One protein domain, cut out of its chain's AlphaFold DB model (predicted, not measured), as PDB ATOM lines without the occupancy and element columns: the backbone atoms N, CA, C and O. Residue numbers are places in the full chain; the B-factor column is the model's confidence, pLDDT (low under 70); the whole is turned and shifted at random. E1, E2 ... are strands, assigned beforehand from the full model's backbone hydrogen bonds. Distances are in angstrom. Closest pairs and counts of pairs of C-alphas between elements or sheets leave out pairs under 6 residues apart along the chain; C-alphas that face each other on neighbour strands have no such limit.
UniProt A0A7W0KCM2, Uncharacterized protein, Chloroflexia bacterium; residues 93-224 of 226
ATOM      1  N   ILE A  93     107.704 135.759 123.155       83.88
ATOM      2  CA  ILE A  93     106.534 135.502 122.309       83.88
ATOM      3  C   ILE A  93     105.824 134.202 122.723       83.88
ATOM      4  O   ILE A  93     104.604 134.100 122.592       83.88
ATOM      5  N   ILE A  94     106.536 133.232 123.309       86.12
ATOM      6  CA  ILE A  94     105.941 131.946 123.692       86.12
ATOM      7  C   ILE A  94     104.881 132.065 124.790       86.12
ATOM      8  O   ILE A  94     103.981 131.227 124.883       86.12
ATOM      9  N   ALA A  95     104.979 133.113 125.609       86.25
ATOM     10  CA  ALA A  95     104.077 133.377 126.721       86.25
ATOM     11  C   ALA A  95     102.858 134.229 126.319       86.25
ATOM     12  O   ALA A  95     102.045 134.573 127.180       86.25
ATOM     13  N   ILE A  96     102.718 134.575 125.035       90.12
ATOM     14  CA  ILE A  96     101.604 135.380 124.539       90.12
ATOM     15  C   ILE A  96     100.269 134.660 124.747       90.12
ATOM     16  O   ILE A  96     100.087 133.489 124.402       90.12
ATOM     17  N   SER A  97      99.302 135.407 125.267       92.25
ATOM     18  CA  SER A  97      97.936 134.975 125.522       92.25
ATOM     19  C   SER A  97      96.919 135.782 124.715       92.25
ATOM     20  O   SER A  97      97.171 136.891 124.247       92.25
ATOM     21  N   VAL A  98      95.720 135.219 124.547       94.12
ATOM     22  CA  VAL A  98      94.599 135.941 123.930       94.12
ATOM     23  C   VAL A  98      94.259 137.177 124.763       94.12
ATOM     24  O   VAL A  98      93.986 137.065 125.954       94.12
ATOM     25  N   GLY A  99      94.206 138.336 124.108       92.19
ATOM     26  CA  GLY A  99      93.960 139.636 124.729       92.19
ATOM     27  C   GLY A  99      95.219 140.468 124.956       92.19
ATOM     28  O   GLY A  99      95.081 141.674 125.154       92.19
ATOM     29  N   ASP A 100      96.411 139.869 124.868       92.81
ATOM     30  CA  ASP A 100      97.664 140.610 124.988       92.81
ATOM     31  C   ASP A 100      97.801 141.621 123.845       92.81
ATOM     32  O   ASP A 100      97.434 141.357 122.691       92.81
ATOM     33  N   ALA A 101      98.329 142.794 124.190       92.50
ATOM     34  CA  ALA A 101      98.710 143.814 123.230       92.50
ATOM     35  C   ALA A 101     100.206 143.692 122.951       92.50
ATOM     36  O   ALA A 101     101.002 143.485 123.867       92.50
ATOM     37  N   LEU A 102     100.597 143.848 121.693       93.12
ATOM     38  CA  LEU A 102     102.000 143.805 121.300       93.12
ATOM     39  C   LEU A 102     102.290 144.814 120.196       93.12
ATOM     40  O   LEU A 102     101.391 145.190 119.447       93.12
ATOM     41  N   SER A 103     103.542 145.242 120.103       91.50
ATOM     42  CA  SER A 103     104.061 146.044 119.003       91.50
ATOM     43  C   SER A 103     105.114 145.242 118.252       91.50
ATOM     44  O   SER A 103     105.971 144.623 118.879       91.50
ATOM     45  N   ILE A 104     105.044 145.241 116.923       90.94
ATOM     46  CA  ILE A 104     106.070 144.653 116.057       90.94
ATOM     47  C   ILE A 104     106.604 145.764 115.176       90.94
ATOM     48  O   ILE A 104     105.862 146.314 114.363       90.94
ATOM     49  N   MET A 105     107.880 146.108 115.343       88.69
ATOM     50  CA  MET A 105     108.530 147.191 114.591       88.69
ATOM     51  C   MET A 105     107.757 148.534 114.614       88.69
ATOM     52  O   MET A 105     107.864 149.334 113.686       88.69
ATOM     53  N   GLY A 106     106.984 148.795 115.675       87.75
ATOM     54  CA  GLY A 106     106.201 150.024 115.858       87.75
ATOM     55  C   GLY A 106     104.719 149.929 115.475       87.75
ATOM     56  O   GLY A 106     103.958 150.835 115.824       87.75
ATOM     57  N   ASP A 107     104.293 148.849 114.818       90.19
ATOM     58  CA  ASP A 107     102.882 148.588 114.530       90.19
ATOM     59  C   ASP A 107     102.227 147.837 115.691       90.19
ATOM     60  O   ASP A 107     102.791 146.877 116.209       90.19
ATOM     61  N   ASN A 108     101.027 148.260 116.096       91.56
ATOM     62  CA  ASN A 108     100.344 147.722 117.272       91.56
ATOM     63  C   ASN A 108      99.307 146.662 116.900       91.56
ATOM     64  O   ASN A 108      98.484 146.864 116.008       91.56
ATOM     65  N   TYR A 109      99.282 145.586 117.678       92.56
ATOM     66  CA  TYR A 109      98.454 144.411 117.459       92.56
ATOM     67  C   TYR A 109      97.774 143.955 118.749       92.56
ATOM     68  O   TYR A 109      98.224 144.249 119.858       92.56
ATOM     69  N   ILE A 110      96.690 143.192 118.590       92.44
ATOM     70  CA  ILE A 110      96.022 142.494 119.691       92.44
ATOM     71  C   ILE A 110      95.881 141.031 119.317       92.44
ATOM     72  O   ILE A 110      95.338 140.697 118.263       92.44
ATOM     73  N   VAL A 111      96.284 140.162 120.231       94.44
ATOM     74  CA  VAL A 111      96.175 138.722 120.040       94.44
ATOM     75  C   VAL A 111      94.732 138.293 120.262       94.44
ATOM     76  O   VAL A 111      94.130 138.584 121.299       94.44
ATOM     77  N   ASP A 112      94.138 137.594 119.300       94.00
ATOM     78  CA  ASP A 112      92.735 137.166 119.388       94.00
ATOM     79  C   ASP A 112      92.535 135.641 119.363       94.00
ATOM     80  O   ASP A 112      91.453 135.156 119.723       94.00
ATOM     81  N   ALA A 113      93.580 134.894 119.007       94.94
ATOM     82  CA  ALA A 113      93.635 133.444 119.094       94.94
ATOM     83  C   ALA A 113      95.071 132.955 119.314       94.94
ATOM     84  O   ALA A 113      96.017 133.557 118.811       94.94
ATOM     85  N   THR A 114      95.225 131.834 120.013       95.69
ATOM     86  CA  THR A 114      96.488 131.104 120.133       95.69
ATOM     87  C   THR A 114      96.272 129.611 119.908       95.69
ATOM     88  O   THR A 114      95.222 129.056 120.244       95.69
ATOM     89  N   VAL A 115      97.274 128.950 119.338       95.62
ATOM     90  CA  VAL A 115      97.370 127.491 119.280       95.62
ATOM     91  C   VAL A 115      98.725 127.108 119.847       95.62
ATOM     92  O   VAL A 115      99.753 127.466 119.278       95.62
ATOM     93  N   ALA A 116      98.715 126.415 120.981       94.94
ATOM     94  CA  ALA A 116      99.911 125.877 121.609       94.94
ATOM     95  C   ALA A 116      99.975 124.370 121.363       94.94
ATOM     96  O   ALA A 116      99.021 123.662 121.680       94.94
ATOM     97  N   PHE A 117     101.081 123.892 120.815       93.50
ATOM     98  CA  PHE A 117     101.409 122.488 120.615       93.50
ATOM     99  C   PHE A 117     102.378 122.079 121.719       93.50
ATOM    100  O   PHE A 117     103.436 122.691 121.871       93.50
ATOM    101  N   ALA A 118     101.982 121.092 122.515       89.44
ATOM    102  CA  ALA A 118     102.776 120.564 123.609       89.44
ATOM    103  C   ALA A 118     103.330 119.182 123.246       89.44
ATOM    104  O   ALA A 118     102.583 118.273 122.869       89.44
ATOM    105  N   GLU A 119     104.639 119.048 123.418       84.00
ATOM    106  CA  GLU A 119     105.412 117.810 123.417       84.00
ATOM    107  C   GLU A 119     106.092 117.656 124.795       84.00
ATOM    108  O   GLU A 119     106.116 118.613 125.576       84.00
ATOM    109  N   PRO A 120     106.637 116.475 125.147       75.88
ATOM    110  CA  PRO A 120     107.281 116.266 126.447       75.88
ATOM    111  C   PRO A 120     108.408 117.262 126.776       75.88
ATOM    112  O   PRO A 120     108.589 117.600 127.944       75.88
ATOM    113  N   ASP A 121     109.145 117.731 125.768       73.44
ATOM    114  CA  ASP A 121     110.311 118.617 125.889       73.44
ATOM    115  C   ASP A 121     110.216 119.894 125.032       73.44
ATOM    116  O   ASP A 121     111.089 120.761 125.109       73.44
ATOM    117  N   ARG A 122     109.159 120.042 124.224       79.44
ATOM    118  CA  ARG A 122     108.978 121.176 123.312       79.44
ATOM    119  C   ARG A 122     107.607 121.812 123.486       79.44
ATOM    120  O   ARG A 122     106.594 121.142 123.674       79.44
ATOM    121  N   GLN A 123     107.579 123.131 123.371       88.19
ATOM    122  CA  GLN A 123     106.350 123.884 123.206       88.19
ATOM    123  C   GLN A 123     106.492 124.778 121.983       88.19
ATOM    124  O   GLN A 123     107.482 125.493 121.840       88.19
ATOM    125  N   VAL A 124     105.479 124.749 121.124       91.81
ATOM    126  CA  VAL A 124     105.343 125.654 119.982       91.81
ATOM    127  C   VAL A 124     104.040 126.411 120.134       91.81
ATOM    128  O   VAL A 124     103.000 125.807 120.373       91.81
ATOM    129  N   THR A 125     104.072 127.727 119.976       93.94
ATOM    130  CA  THR A 125     102.882 128.574 120.039       93.94
ATOM    131  C   THR A 125     102.777 129.384 118.758       93.94
ATOM    132  O   THR A 125     103.722 130.077 118.380       93.94
ATOM    133  N   ILE A 126     101.602 129.347 118.126       95.06
ATOM    134  CA  ILE A 126     101.202 130.350 117.138       95.06
ATOM    135  C   ILE A 126     100.113 131.262 117.705       95.06
ATOM    136  O   ILE A 126      99.150 130.787 118.306       95.06
ATOM    137  N   ALA A 127     100.242 132.569 117.503       95.62
ATOM    138  CA  ALA A 127      99.310 133.586 117.979       95.62
ATOM    139  C   ALA A 127      98.807 134.434 116.808       95.62
ATOM    140  O   ALA A 127      99.607 134.979 116.056       95.62
ATOM    141  N   ARG A 128      97.491 134.566 116.638       95.31
ATOM    142  CA  ARG A 128      96.901 135.407 115.589       95.31
ATOM    143  C   ARG A 128      96.841 136.857 116.056       95.31
ATOM    144  O   ARG A 128      96.303 137.120 117.131       95.31
ATOM    145  N   ILE A 129      97.373 137.769 115.243       92.88
ATOM    146  CA  ILE A 129      97.608 139.175 115.618       92.88
ATOM    147  C   ILE A 129      96.893 140.203 114.730       92.88
ATOM    148  O   ILE A 129      96.614 141.308 115.188       92.88
ATOM    149  N   GLU A 130      96.560 139.860 113.482       83.50
ATOM    150  CA  GLU A 130      95.769 140.720 112.589       83.50
ATOM    151  C   GLU A 130      95.174 139.917 111.421       83.50
ATOM    152  O   GLU A 130      95.468 138.734 111.245       83.50
ATOM    153  N   ARG A 131      94.367 140.569 110.577       75.81
ATOM    154  CA  ARG A 131      94.190 140.175 109.177       75.81
ATOM    155  C   ARG A 131      94.910 141.193 108.299       75.81
ATOM    156  O   ARG A 131      94.629 142.379 108.408       75.81
ATOM    157  N   GLY A 132      95.811 140.720 107.446       64.62
ATOM    158  CA  GLY A 132      96.501 141.492 106.426       64.62
ATOM    159  C   GLY A 132      95.545 142.177 105.449       64.62
ATOM    160  O   GLY A 132      94.339 141.916 105.411       64.62
ATOM    161  N   SER A 133      96.100 143.079 104.643       66.19
ATOM    162  CA  SER A 133      95.359 143.934 103.705       66.19
ATOM    163  C   SER A 133      94.656 143.171 102.575       66.19
ATOM    164  O   SER A 133      93.710 143.683 101.980       66.19
ATOM    165  N   ASP A 134      95.083 141.942 102.307       70.31
ATOM    166  CA  ASP A 134      94.471 140.971 101.396       70.31
ATOM    167  C   ASP A 134      93.385 140.105 102.066       70.31
ATOM    168  O   ASP A 134      92.720 139.308 101.405       70.31
ATOM    169  N   GLY A 135      93.169 140.278 103.374       72.81
ATOM    170  CA  GLY A 135      92.236 139.506 104.187       72.81
ATOM    171  C   GLY A 135      92.831 138.246 104.822       72.81
ATOM    172  O   GLY A 135      92.122 137.600 105.602       72.81
ATOM    173  N   ALA A 136      94.096 137.907 104.544       80.56
ATOM    174  CA  ALA A 136      94.775 136.755 105.133       80.56
ATOM    175  C   ALA A 136      95.123 137.019 106.601       80.56
ATOM    176  O   ALA A 136      95.554 138.108 106.959       80.56
ATOM    177  N   ALA A 137      94.946 136.046 107.492       87.12
ATOM    178  CA  ALA A 137      95.330 136.233 108.889       87.12
ATOM    179  C   ALA A 137      96.860 136.270 109.044       87.12
ATOM    180  O   ALA A 137      97.575 135.474 108.432       87.12
ATOM    181  N   GLN A 138      97.345 137.174 109.891       92.75
ATOM    182  CA  GLN A 138      98.735 137.234 110.318       92.75
ATOM    183  C   GLN A 138      98.910 136.573 111.675       92.75
ATOM    184  O   GLN A 138      98.086 136.729 112.584       92.75
ATOM    185  N   TRP A 139     100.015 135.853 111.800       94.88
ATOM    186  CA  TRP A 139     100.326 135.020 112.944       94.88
ATOM    187  C   TRP A 139     101.765 135.254 113.402       94.88
ATOM    188  O   TRP A 139     102.640 135.554 112.593       94.88
ATOM    189  N   LEU A 140     102.015 135.095 114.694       95.00
ATOM    190  CA  LEU A 140     103.350 134.990 115.267       95.00
ATOM    191  C   LEU A 140     103.597 133.554 115.664       95.00
ATOM    192  O   LEU A 140     102.765 132.975 116.351       95.00
ATOM    193  N   LEU A 141     104.730 133.007 115.253       94.38
ATOM    194  CA  LEU A 141     105.235 131.716 115.688       94.38
ATOM    195  C   LEU A 141     106.349 131.931 116.705       94.38
ATOM    196  O   LEU A 141     107.184 132.817 116.537       94.38
ATOM    197  N   SER A 142     106.370 131.083 117.725       91.44
ATOM    198  CA  SER A 142     107.458 130.969 118.692       91.44
ATOM    199  C   SER A 142     107.555 129.537 119.204       91.44
ATOM    200  O   SER A 142     106.564 128.800 119.186       91.44
ATOM    201  N   GLY A 143     108.729 129.150 119.688       86.19
ATOM    202  CA  GLY A 143     108.940 127.850 120.306       86.19
ATOM    203  C   GLY A 143     110.020 127.883 121.380       86.19
ATOM    204  O   GLY A 143     110.749 128.865 121.517       86.19
ATOM    205  N   THR A 144     110.090 126.817 122.175       73.44
ATOM    206  CA  THR A 144     111.190 126.579 123.121       73.44
ATOM    207  C   THR A 144     112.483 125.990 122.543       73.44
ATOM    208  O   THR A 144     113.473 126.086 123.264       73.44
ATOM    209  N   PRO A 145     112.546 125.358 121.351       64.94
ATOM    210  CA  PRO A 145     113.789 124.720 120.924       64.94
ATOM    211  C   PRO A 145     114.735 125.659 120.155       64.94
ATOM    212  O   PRO A 145     114.294 126.562 119.442       64.94
ATOM    213  N   ASP A 146     116.040 125.384 120.267       62.81
ATOM    214  CA  ASP A 146     117.171 126.040 119.585       62.81
ATOM    215  C   ASP A 146     117.013 126.109 118.053       62.81
ATOM    216  O   ASP A 146     117.624 126.952 117.398       62.81
ATOM    217  N   ASP A 147     116.206 125.211 117.482       64.56
ATOM    218  CA  ASP A 147     115.982 125.051 116.045       64.56
ATOM    219  C   ASP A 147     114.794 125.863 115.505       64.56
ATOM    220  O   ASP A 147     114.576 125.879 114.293       64.56
ATOM    221  N   MET A 148     114.029 126.546 116.367       78.62
ATOM    222  CA  MET A 148     112.845 127.299 115.960       78.62
ATOM    223  C   MET A 148     113.006 128.791 116.224       78.62
ATOM    224  O   MET A 148     112.752 129.294 117.318       78.62
ATOM    225  N   SER A 149     113.349 129.527 115.173       83.44
ATOM    226  CA  SER A 149     113.287 130.983 115.198       83.44
ATOM    227  C   SER A 149     111.838 131.458 115.268       83.44
ATOM    228  O   SER A 149     110.967 130.954 114.545       83.44
ATOM    229  N   SER A 150     111.609 132.480 116.093       91.19
ATOM    230  CA  SER A 150     110.389 133.279 116.059       91.19
ATOM    231  C   SER A 150     110.138 133.783 114.638       91.19
ATOM    232  O   SER A 150     111.077 134.087 113.902       91.19
ATOM    233  N   ALA A 151     108.876 133.848 114.222       93.50
ATOM    234  CA  ALA A 151     108.540 134.247 112.858       93.50
ATOM    235  C   ALA A 151     107.208 134.985 112.786       93.50
ATOM    236  O   ALA A 151     106.256 134.653 113.495       93.50
ATOM    237  N   ARG A 152     107.121 135.942 111.861       94.06
ATOM    238  CA  ARG A 152     105.850 136.531 111.439       94.06
ATOM    239  C   ARG A 152     105.367 135.786 110.208       94.06
ATOM    240  O   ARG A 152     106.070 135.708 109.206       94.06
ATOM    241  N   LEU A 153     104.160 135.254 110.295       94.44
ATOM    242  CA  LEU A 153     103.574 134.350 109.325       94.44
ATOM    243  C   LEU A 153     102.295 134.936 108.727       94.44
ATOM    244  O   LEU A 153     101.521 135.609 109.408       94.44
ATOM    245  N   THR A 154     102.041 134.592 107.471       93.88
ATOM    246  CA  THR A 154     100.768 134.812 106.785       93.88
ATOM    247  C   THR A 154     100.140 133.457 106.492       93.88
ATOM    248  O   THR A 154     100.813 132.543 106.012       93.88
ATOM    249  N   GLU A 155      98.854 133.315 106.806       91.44
ATOM    250  CA  GLU A 155      98.080 132.121 106.468       91.44
ATOM    251  C   GLU A 155      97.877 132.035 104.950       91.44
ATOM    252  O   GLU A 155      97.388 132.977 104.327       91.44
ATOM    253  N   GLY A 156      98.278 130.910 104.362       86.19
ATOM    254  CA  GLY A 156      98.123 130.626 102.940       86.19
ATOM    255  C   GLY A 156      96.977 129.658 102.658       86.19
ATOM    256  O   GLY A 156      96.219 129.263 103.547       86.19
ATOM    257  N   GLU A 157      96.881 129.236 101.397       80.69
ATOM    258  CA  GLU A 157      96.013 128.121 101.020       80.69
ATOM    259  C   GLU A 157      96.386 126.865 101.826       80.69
ATOM    260  O   GLU A 157      97.576 126.638 102.073       80.69
ATOM    261  N   PRO A 158      95.408 126.030 102.221       73.12
ATOM    262  CA  PRO A 158      95.688 124.764 102.877       73.12
ATOM    263  C   PRO A 158      96.631 123.933 102.006       73.12
ATOM    264  O   PRO A 158      96.251 123.424 100.949       73.12
ATOM    265  N   GLY A 159      97.878 123.798 102.442       64.44
ATOM    266  CA  GLY A 159      98.813 122.878 101.826       64.44
ATOM    267  C   GLY A 159      98.391 121.446 102.120       64.44
ATOM    268  O   GLY A 159      97.723 121.152 103.123       64.44
ATOM    269  N   THR A 160      98.830 120.521 101.270       59.16
ATOM    270  CA  THR A 160      98.905 119.114 101.652       59.16
ATOM    271  C   THR A 160      99.956 119.000 102.748       59.16
ATOM    272  O   THR A 160     101.139 118.836 102.459       59.16
ATOM    273  N   ALA A 161      99.524 119.147 104.002       62.06
ATOM    274  CA  ALA A 161     100.279 118.670 105.146       62.06
ATOM    275  C   ALA A 161     100.654 117.223 104.836       62.06
ATOM    276  O   ALA A 161      99.758 116.407 104.612       62.06
ATOM    277  N   ASP A 162     101.946 116.925 104.745       64.38
ATOM    278  CA  ASP A 162     102.382 115.543 104.673       64.38
ATOM    279  C   ASP A 162     102.443 115.032 106.115       64.38
ATOM    280  O   ASP A 162     103.392 115.364 106.837       64.38
ATOM    281  N   PRO A 163     101.436 114.266 106.579       58.09
ATOM    282  CA  PRO A 163     101.421 113.775 107.945       58.09
ATOM    283  C   PRO A 163     102.677 112.963 108.268       58.09
ATOM    284  O   PRO A 163     103.079 112.978 109.427       58.09
ATOM    285  N   ALA A 164     103.338 112.350 107.278       64.69
ATOM    286  CA  ALA A 164     104.569 111.589 107.481       64.69
ATOM    287  C   ALA A 164     105.779 112.459 107.869       64.69
ATOM    288  O   ALA A 164     106.769 111.933 108.364       64.69
ATOM    289  N   THR A 165     105.711 113.780 107.666       70.88
ATOM    290  CA  THR A 165     106.809 114.720 107.975       70.88
ATOM    291  C   THR A 165     106.535 115.606 109.189       70.88
ATOM    292  O   THR A 165     107.420 116.327 109.643       70.88
ATOM    293  N   GLY A 166     105.308 115.580 109.719       79.94
ATOM    294  CA  GLY A 166     104.929 116.404 110.867       79.94
ATOM    295  C   GLY A 166     105.272 115.755 112.201       79.94
ATOM    296  O   GLY A 166     105.216 114.537 112.328       79.94
ATOM    297  N   ARG A 167     105.534 116.568 113.221       86.19
ATOM    298  CA  ARG A 167     105.677 116.154 114.620       86.19
ATOM    299  C   ARG A 167     104.296 115.909 115.236       86.19
ATOM    300  O   ARG A 167     103.439 116.786 115.097       86.19
ATOM    301  N   PRO A 168     104.029 114.755 115.876       88.94
ATOM    302  CA  PRO A 168     102.801 114.556 116.641       88.94
ATOM    303  C   PRO A 168     102.823 115.398 117.924       88.94
ATOM    304  O   PRO A 168     103.830 115.433 118.620       88.94
ATOM    305  N   ALA A 169     101.703 116.038 118.261       91.25
ATOM    306  CA  ALA A 169     101.574 116.863 119.460       91.25
ATOM    307  C   ALA A 169     100.142 116.846 120.018       91.25
ATOM    308  O   ALA A 169      99.179 116.515 119.317       91.25
ATOM    309  N   GLU A 170      99.985 117.273 121.271       93.31
ATOM    310  CA  GLU A 170      98.684 117.680 121.802       93.31
ATOM    311  C   GLU A 170      98.543 119.199 121.717       93.31
ATOM    312  O   GLU A 170      99.383 119.950 122.210       93.31
ATOM    313  N   ALA A 171      97.462 119.668 121.101       95.12
ATOM    314  CA  ALA A 171      97.198 121.083 120.936       95.12
ATOM    315  C   ALA A 171      96.197 121.624 121.963       95.12
ATOM    316  O   ALA A 171      95.178 121.003 122.299       95.12
ATOM    317  N   ARG A 172      96.459 122.859 122.392       95.94
ATOM    318  CA  ARG A 172      95.528 123.741 123.086       95.94
ATOM    319  C   ARG A 172      95.197 124.926 122.189       95.94
ATOM    320  O   ARG A 172      96.057 125.753 121.906       95.94
ATOM    321  N   VAL A 173      93.934 125.034 121.792       95.75
ATOM    322  CA  VAL A 173      93.410 126.150 120.995       95.75
ATOM    323  C   VAL A 173      92.669 127.101 121.922       95.75
ATOM    324  O   VAL A 173      91.712 126.694 122.579       95.75
ATOM    325  N   THR A 174      93.085 128.362 121.969       96.19
ATOM    326  CA  THR A 174      92.426 129.414 122.750       96.19
ATOM    327  C   THR A 174      91.962 130.518 121.809       96.19
ATOM    328  O   THR A 174      92.720 130.997 120.975       96.19
ATOM    329  N   THR A 175      90.713 130.941 121.936       94.75
ATOM    330  CA  THR A 175      90.148 132.112 121.253       94.75
ATOM    331  C   THR A 175      89.496 133.018 122.294       94.75
ATOM    332  O   THR A 175      89.426 132.672 123.473       94.75
ATOM    333  N   ARG A 176      88.946 134.160 121.873       90.88
ATOM    334  CA  ARG A 176      88.178 135.035 122.779       90.88
ATOM    335  C   ARG A 176      86.948 134.370 123.406       90.88
ATOM    336  O   ARG A 176      86.469 134.851 124.428       90.88
ATOM    337  N   THR A 177      86.401 133.323 122.791       92.94
ATOM    338  CA  THR A 177      85.124 132.721 123.209       92.94
ATOM    339  C   THR A 177      85.256 131.303 123.741       92.94
ATOM    340  O   THR A 177      84.358 130.836 124.433       92.94
ATOM    341  N   GLU A 178      86.343 130.601 123.419       95.50
ATOM    342  CA  GLU A 178      86.512 129.196 123.787       95.50
ATOM    343  C   GLU A 178      87.973 128.813 124.026       95.50
ATOM    344  O   GLU A 178      88.897 129.405 123.470       95.50
ATOM    345  N   THR A 179      88.170 127.770 124.832       96.62
ATOM    346  CA  THR A 179      89.438 127.046 124.958       96.62
ATOM    347  C   THR A 179      89.175 125.559 124.758       96.62
ATOM    348  O   THR A 179      88.297 124.995 125.408       96.62
ATOM    349  N   ARG A 180      89.947 124.922 123.878       95.31
ATOM    350  CA  ARG A 180      89.951 123.472 123.639       95.31
ATOM    351  C   ARG A 180      91.332 122.926 123.987       95.31
ATOM    352  O   ARG A 180      92.326 123.500 123.561       95.31
ATOM    353  N   THR A 181      91.404 121.844 124.756       94.88
ATOM    354  CA  THR A 181      92.662 121.215 125.209       94.88
ATOM    355  C   THR A 181      92.702 119.741 124.830       94.88
ATOM    356  O   THR A 181      91.646 119.120 124.713       94.88
ATOM    357  N   GLY A 182      93.905 119.178 124.690       90.31
ATOM    358  CA  GLY A 182      94.096 117.759 124.368       90.31
ATOM    359  C   GLY A 182      93.644 117.407 122.950       90.31
ATOM    360  O   GLY A 182      93.183 116.296 122.698       90.31
ATOM    361  N   VAL A 183      93.693 118.371 122.022       92.81
ATOM    362  CA  VAL A 183      93.315 118.123 120.630       92.81
ATOM    363  C   VAL A 183      94.498 117.474 119.929       92.81
ATOM    364  O   VAL A 183      95.551 118.094 119.822       92.81
ATOM    365  N   ALA A 184      94.331 116.247 119.434       91.75
ATOM    366  CA  ALA A 184      95.373 115.590 118.651       91.75
ATOM    367  C   ALA A 184      95.764 116.463 117.450       91.75
ATOM    368  O   ALA A 184      94.899 116.892 116.671       91.75
ATOM    369  N   ALA A 185      97.061 116.728 117.324       92.56
ATOM    370  CA  ALA A 185      97.606 117.598 116.305       92.56
ATOM    371  C   ALA A 185      98.893 117.030 115.710       92.56
ATOM    372  O   ALA A 185      99.582 116.200 116.304       92.56
ATOM    373  N   ARG A 186      99.217 117.514 114.515       91.25
ATOM    374  CA  ARG A 186     100.550 117.397 113.932       91.25
ATOM    375  C   ARG A 186     100.990 118.753 113.433       91.25
ATOM    376  O   ARG A 186     100.138 119.521 112.989       91.25
ATOM    377  N   TYR A 187     102.281 119.035 113.455       91.50
ATOM    378  CA  TYR A 187     102.800 120.259 112.863       91.50
ATOM    379  C   TYR A 187     104.148 120.040 112.189       91.50
ATOM    380  O   TYR A 187     104.881 119.121 112.535       91.50
ATOM    381  N   GLY A 188     104.485 120.890 111.231       89.44
ATOM    382  CA  GLY A 188     105.805 120.927 110.618       89.44
ATOM    383  C   GLY A 188     106.325 122.352 110.567       89.44
ATOM    384  O   GLY A 188     105.555 123.301 110.422       89.44
ATOM    385  N   TYR A 189     107.640 122.485 110.697       89.06
ATOM    386  CA  TYR A 189     108.358 123.750 110.657       89.06
ATOM    387  C   TYR A 189     109.591 123.598 109.776       89.06
ATOM    388  O   TYR A 189     110.274 122.574 109.811       89.06
ATOM    389  N   THR A 190     109.886 124.625 108.992       87.00
ATOM    390  CA  THR A 190     111.124 124.720 108.227       87.00
ATOM    391  C   THR A 190     111.548 126.176 108.172       87.00
ATOM    392  O   THR A 190     110.750 127.031 107.788       87.00
ATOM    393  N   ALA A 191     112.804 126.441 108.516       87.44
ATOM    394  CA  ALA A 191     113.453 127.729 108.324       87.44
ATOM    395  C   ALA A 191     114.587 127.588 107.310       87.44
ATOM    396  O   ALA A 191     115.374 126.644 107.368       87.44
ATOM    397  N   GLN A 192     114.657 128.521 106.369       85.56
ATOM    398  CA  GLN A 192     115.748 128.625 105.411       85.56
ATOM    399  C   GLN A 192     116.807 129.619 105.917       85.56
ATOM    400  O   GLN A 192     116.477 130.534 106.673       85.56
ATOM    401  N   PRO A 193     118.078 129.492 105.485       82.44
ATOM    402  CA  PRO A 193     119.150 130.401 105.903       82.44
ATOM    403  C   PRO A 193     118.934 131.874 105.529       82.44
ATOM    404  O   PRO A 193     119.584 132.747 106.094       82.44
ATOM    405  N   ASP A 194     118.059 132.161 104.563       85.75
ATOM    406  CA  ASP A 194     117.675 133.519 104.162       85.75
ATOM    407  C   ASP A 194     116.560 134.120 105.039       85.75
ATOM    408  O   ASP A 194     116.112 135.239 104.790       85.75
ATOM    409  N   GLY A 195     116.118 133.384 106.064       87.56
ATOM    410  CA  GLY A 195     115.060 133.779 106.983       87.56
ATOM    411  C   GLY A 195     113.655 133.395 106.522       87.56
ATOM    412  O   GLY A 195     112.699 133.702 107.232       87.56
ATOM    413  N   ALA A 196     113.476 132.731 105.373       91.56
ATOM    414  CA  ALA A 196     112.158 132.262 104.958       91.56
ATOM    415  C   ALA A 196     111.674 131.116 105.859       91.56
ATOM    416  O   ALA A 196     112.377 130.130 106.077       91.56
ATOM    417  N   VAL A 197     110.441 131.222 106.354       92.38
ATOM    418  CA  VAL A 197     109.829 130.242 107.256       92.38
ATOM    419  C   VAL A 197     108.581 129.650 106.620       92.38
ATOM    420  O   VAL A 197     107.741 130.365 106.075       92.38
ATOM    421  N   SER A 198     108.444 128.332 106.723       91.62
ATOM    422  CA  SER A 198     107.216 127.598 106.427       91.62
ATOM    423  C   SER A 198     106.759 126.856 107.674       91.62
ATOM    424  O   SER A 198     107.544 126.166 108.322       91.62
ATOM    425  N   PHE A 199     105.481 126.990 108.004       92.38
ATOM    426  CA  PHE A 199     104.856 126.273 109.105       92.38
ATOM    427  C   PHE A 199     103.537 125.680 108.634       92.38
ATOM    428  O   PHE A 199     102.823 126.272 107.824       92.38
ATOM    429  N   TRP A 200     103.177 124.514 109.139       93.12
ATOM    430  CA  TRP A 200     101.857 123.946 108.917       93.12
ATOM    431  C   TRP A 200     101.416 123.176 110.145       93.12
ATOM    432  O   TRP A 200     102.242 122.677 110.905       93.12
ATOM    433  N   TYR A 201     100.106 123.050 110.324       93.00
ATOM    434  CA  TYR A 201      99.556 122.124 111.299       93.00
ATOM    435  C   TYR A 201      98.297 121.445 110.782       93.00
ATOM    436  O   TYR A 201      97.536 122.018 110.002       93.00
ATOM    437  N   ALA A 202      98.074 120.227 111.260       92.19
ATOM    438  CA  ALA A 202      96.835 119.487 111.123       92.19
ATOM    439  C   ALA A 202      96.204 119.321 112.509       92.19
ATOM    440  O   ALA A 202      96.832 118.770 113.411       92.19
ATOM    441  N   LEU A 203      94.972 119.796 112.690       90.75
ATOM    442  CA  LEU A 203      94.256 119.781 113.964       90.75
ATOM    443  C   LEU A 203      92.814 119.328 113.741       90.75
ATOM    444  O   LEU A 203      92.064 119.959 113.002       90.75
ATOM    445  N   GLY A 204      92.416 118.217 114.367       81.69
ATOM    446  CA  GLY A 204      91.039 117.715 114.266       81.69
ATOM    447  C   GLY A 204      90.560 117.417 112.834       81.69
ATOM    448  O   GLY A 204      89.363 117.488 112.575       81.69
ATOM    449  N   GLY A 205      91.477 117.106 111.910       78.56
ATOM    450  CA  GLY A 205      91.179 116.840 110.496       78.56
ATOM    451  C   GLY A 205      91.233 118.065 109.575       78.56
ATOM    452  O   GLY A 205      91.129 117.901 108.363       78.56
ATOM    453  N   GLU A 206      91.438 119.270 110.112       86.38
ATOM    454  CA  GLU A 206      91.707 120.474 109.320       86.38
ATOM    455  C   GLU A 206      93.213 120.709 109.193       86.38
ATOM    456  O   GLU A 206      93.943 120.544 110.168       86.38
ATOM    457  N   SER A 207      93.668 121.122 108.008       90.00
ATOM    458  CA  SER A 207      95.058 121.514 107.750       90.00
ATOM    459  C   SER A 207      95.144 123.013 107.497       90.00
ATOM    460  O   SER A 207      94.279 123.590 106.833       90.00
ATOM    461  N   ARG A 208      96.195 123.639 108.018       91.88
ATOM    462  CA  ARG A 208      96.524 125.049 107.809       91.88
ATOM    463  C   ARG A 208      97.995 125.160 107.453       91.88
ATOM    464  O   ARG A 208      98.827 124.449 108.019       91.88
ATOM    465  N   SER A 209      98.312 126.068 106.542       92.19
ATOM    466  CA  SER A 209      99.679 126.310 106.092       92.19
ATOM    467  C   SER A 209      99.994 127.791 106.146       92.19
ATOM    468  O   SER A 209      99.131 128.642 105.934       92.19
ATOM    469  N   PHE A 210     101.247 128.079 106.458       93.62
ATOM    470  CA  PHE A 210     101.733 129.408 106.750       93.62
ATOM    471  C   PHE A 210     103.105 129.585 106.128       93.62
ATOM    472  O   PHE A 210     103.949 128.686 106.173       93.62
ATOM    473  N   THR A 211     103.337 130.776 105.603       93.56
ATOM    474  CA  THR A 211     104.647 131.201 105.117       93.56
ATOM    475  C   THR A 211     104.970 132.559 105.694       93.56
ATOM    476  O   THR A 211     104.070 133.376 105.893       93.56
ATOM    477  N   GLY A 212     106.240 132.827 105.937       93.88
ATOM    478  CA  GLY A 212     106.648 134.106 106.478       93.88
ATOM    479  C   GLY A 212     108.148 134.239 106.588       93.88
ATOM    480  O   GLY A 212     108.895 133.568 105.876       93.88
ATOM    481  N   THR A 213     108.572 135.117 107.484       93.56
ATOM    482  CA  THR A 213     109.984 135.403 107.722       93.56
ATOM    483  C   THR A 213     110.295 135.336 109.204       93.56
ATOM    484  O   THR A 213     109.431 135.623 110.041       93.56
ATOM    485  N   THR A 214     111.533 134.976 109.523       92.62
ATOM    486  CA  THR A 214     112.063 135.061 110.881       92.62
ATOM    487  C   THR A 214     111.911 136.473 111.440       92.62
ATOM    488  O   THR A 214     111.898 137.463 110.704       92.62
ATOM    489  N   LEU A 215     111.762 136.542 112.752       90.62
ATOM    490  CA  LEU A 215     111.570 137.755 113.526       90.62
ATOM    491  C   LEU A 215     112.535 137.704 114.703       90.62
ATOM    492  O   LEU A 215     112.600 136.684 115.389       90.62
ATOM    493  N   GLU A 216     113.270 138.784 114.943       88.31
ATOM    494  CA  GLU A 216     114.112 138.870 116.130       88.31
ATOM    495  C   GLU A 216     113.238 139.174 117.345       88.31
ATOM    496  O   GLU A 216     112.300 139.970 117.275       88.31
ATOM    497  N   ASP A 217     113.565 138.597 118.500       84.38
ATOM    498  CA  ASP A 217     112.816 138.877 119.730       84.38
ATOM    499  C   ASP A 217     112.857 140.373 120.102       84.38
ATOM    500  O   ASP A 217     111.935 140.876 120.739       84.38
ATOM    501  N   SER A 218     113.901 141.103 119.686       86.94
ATOM    502  CA  SER A 218     114.009 142.557 119.873       86.94
ATOM    503  C   SER A 218     113.027 143.373 119.033       86.94
ATOM    504  O   SER A 218     112.823 144.548 119.330       86.94
ATOM    505  N   ASP A 219     112.438 142.779 117.996       89.88
ATOM    506  CA  ASP A 219     111.463 143.450 117.137       89.88
ATOM    507  C   ASP A 219     110.055 143.443 117.745       89.88
ATOM    508  O   ASP A 219     109.165 144.114 117.213       89.88
ATOM    509  N   VAL A 220     109.849 142.692 118.836       89.81
ATOM    510  CA  VAL A 220     108.550 142.504 119.489       89.81
ATOM    511  C   VAL A 220     108.553 143.078 120.899       89.81
ATOM    512  O   VAL A 220     109.290 142.642 121.781       89.81
ATOM    513  N   GLU A 221     107.637 144.006 121.147       90.50
ATOM    514  CA  GLU A 221     107.331 144.505 122.484       90.50
ATOM    515  C   GLU A 221     105.972 143.959 122.928       90.50
ATOM    516  O   GLU A 221     104.975 144.137 122.234       90.50
ATOM    517  N   ILE A 222     105.910 143.300 124.086       89.00
ATOM    518  CA  ILE A 222     104.664 142.755 124.646       89.00
ATOM    519  C   ILE A 222     104.229 143.633 125.818       89.00
ATOM    520  O   ILE A 222     105.000 143.873 126.748       89.00
ATOM    521  N   TYR A 223     102.977 144.089 125.799       85.81
ATOM    522  CA  TYR A 223     102.397 144.940 126.833       85.81
ATOM    523  C   TYR A 223     101.312 144.182 127.603       85.81
ATOM    524  O   TYR A 223     100.406 143.596 127.014       85.81
ATOM    525  N   GLY A 224     101.366 144.250 128.935       63.91
ATOM    526  CA  GLY A 224     100.338 143.675 129.813       63.91
ATOM    527  C   GLY A 224     100.747 142.415 130.578       63.91
ATOM    528  O   GLY A 224      99.963 141.954 131.403       63.91
TER     529      GLY A 224
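AT A GLANCE: This is residues 93 to 224 of the 226 residues of an uncharacterized protein of Chloroflexia bacterium (UniProt A0A7W0KCM2). Eight antiparallel strands, E3 to E10, make a closed barrel, and a small three-stranded sheet, E2 E1 E11, sits outside its wall on the E4 side. The long link from E6 to E7, residues 156 to 166, passes E10, E9 and E8 on the outside of the barrel. The printed part has 132 residues with eleven named strands, E1 to E11 in that order, and no named helix, and its class is all strand. The small sheet runs E2 E1 E11, antiparallel. The whole is compact, with a radius of gyration of the C-alphas of 13.8 A and spans of 39 by 37 by 33 A.

HOW THE PARTS SIT: E1, residues 101 to 104, and E2, residues 107 to 110, form a hairpin, with N 109 and O 102 2.8 A apart. E11, residues 220 to 223, is the other neighbour of E1, with N 103 and O 221 at 2.8 A. E2 runs on into E3, residues 113 to 118, across a break of 2 residues at 76 degrees. The closest C-alphas of E2 and E4, residues 123 to 131, are those of Ile 110 and Ile 129, 5.5 A apart. E3, E4, E5, residues 137 to 143, and E6, residues 151 to 155, form a meander, each strand the antiparallel neighbour of the one before. Its N and O pairs within hydrogen-bond range include N 117 and O 124 at 2.7 A, N 127 and O 140 at 2.8 A, and N 139 and O 153 at 2.8 A. E7, residues 167 to 175, E8, residues 179 to 191, E9, residues 196 to 203, and E10, residues 206 to 214, form a second meander, with N 167 and O 187 at 2.7 A, N 202 and O 186 at 2.8 A, and N 197 and O 212 at 2.8 A. The ring closes where E6 pairs with E10, N 154 and O 211 at 2.8 A, and E7 with E3, N 114 and O 174 at 2.8 A. E7 bends by 59 degrees at residue 170 and E8 by 88 degrees at residue 182.

IN THESE COORDINATES: E1 begins at C-alpha 101, (98.710, 143.814, 123.230). From first to last C-alpha E4 measures 24.7 A, E7 23.2 A, E9 23.6 A and E10 25.1 A. E8, the longest strand with 13 residues, measures 29.2 A and begins at C-alpha 179, (89.438, 127.046, 124.958). E11 ends at C-alpha 223, (102.397, 144.940, 126.833).

THE WHOLE: The C-alphas of Gly 106 and Ala 164 are the two farthest apart, 39.4 A. The printed part has no cut. The link from E6 to E7 is long, and that from E5 to E6 is short. The mean pLDDT of the printed part is 87.0, with residues 132 to 133, 145 to 147, 159 to 164 and 224 under 70.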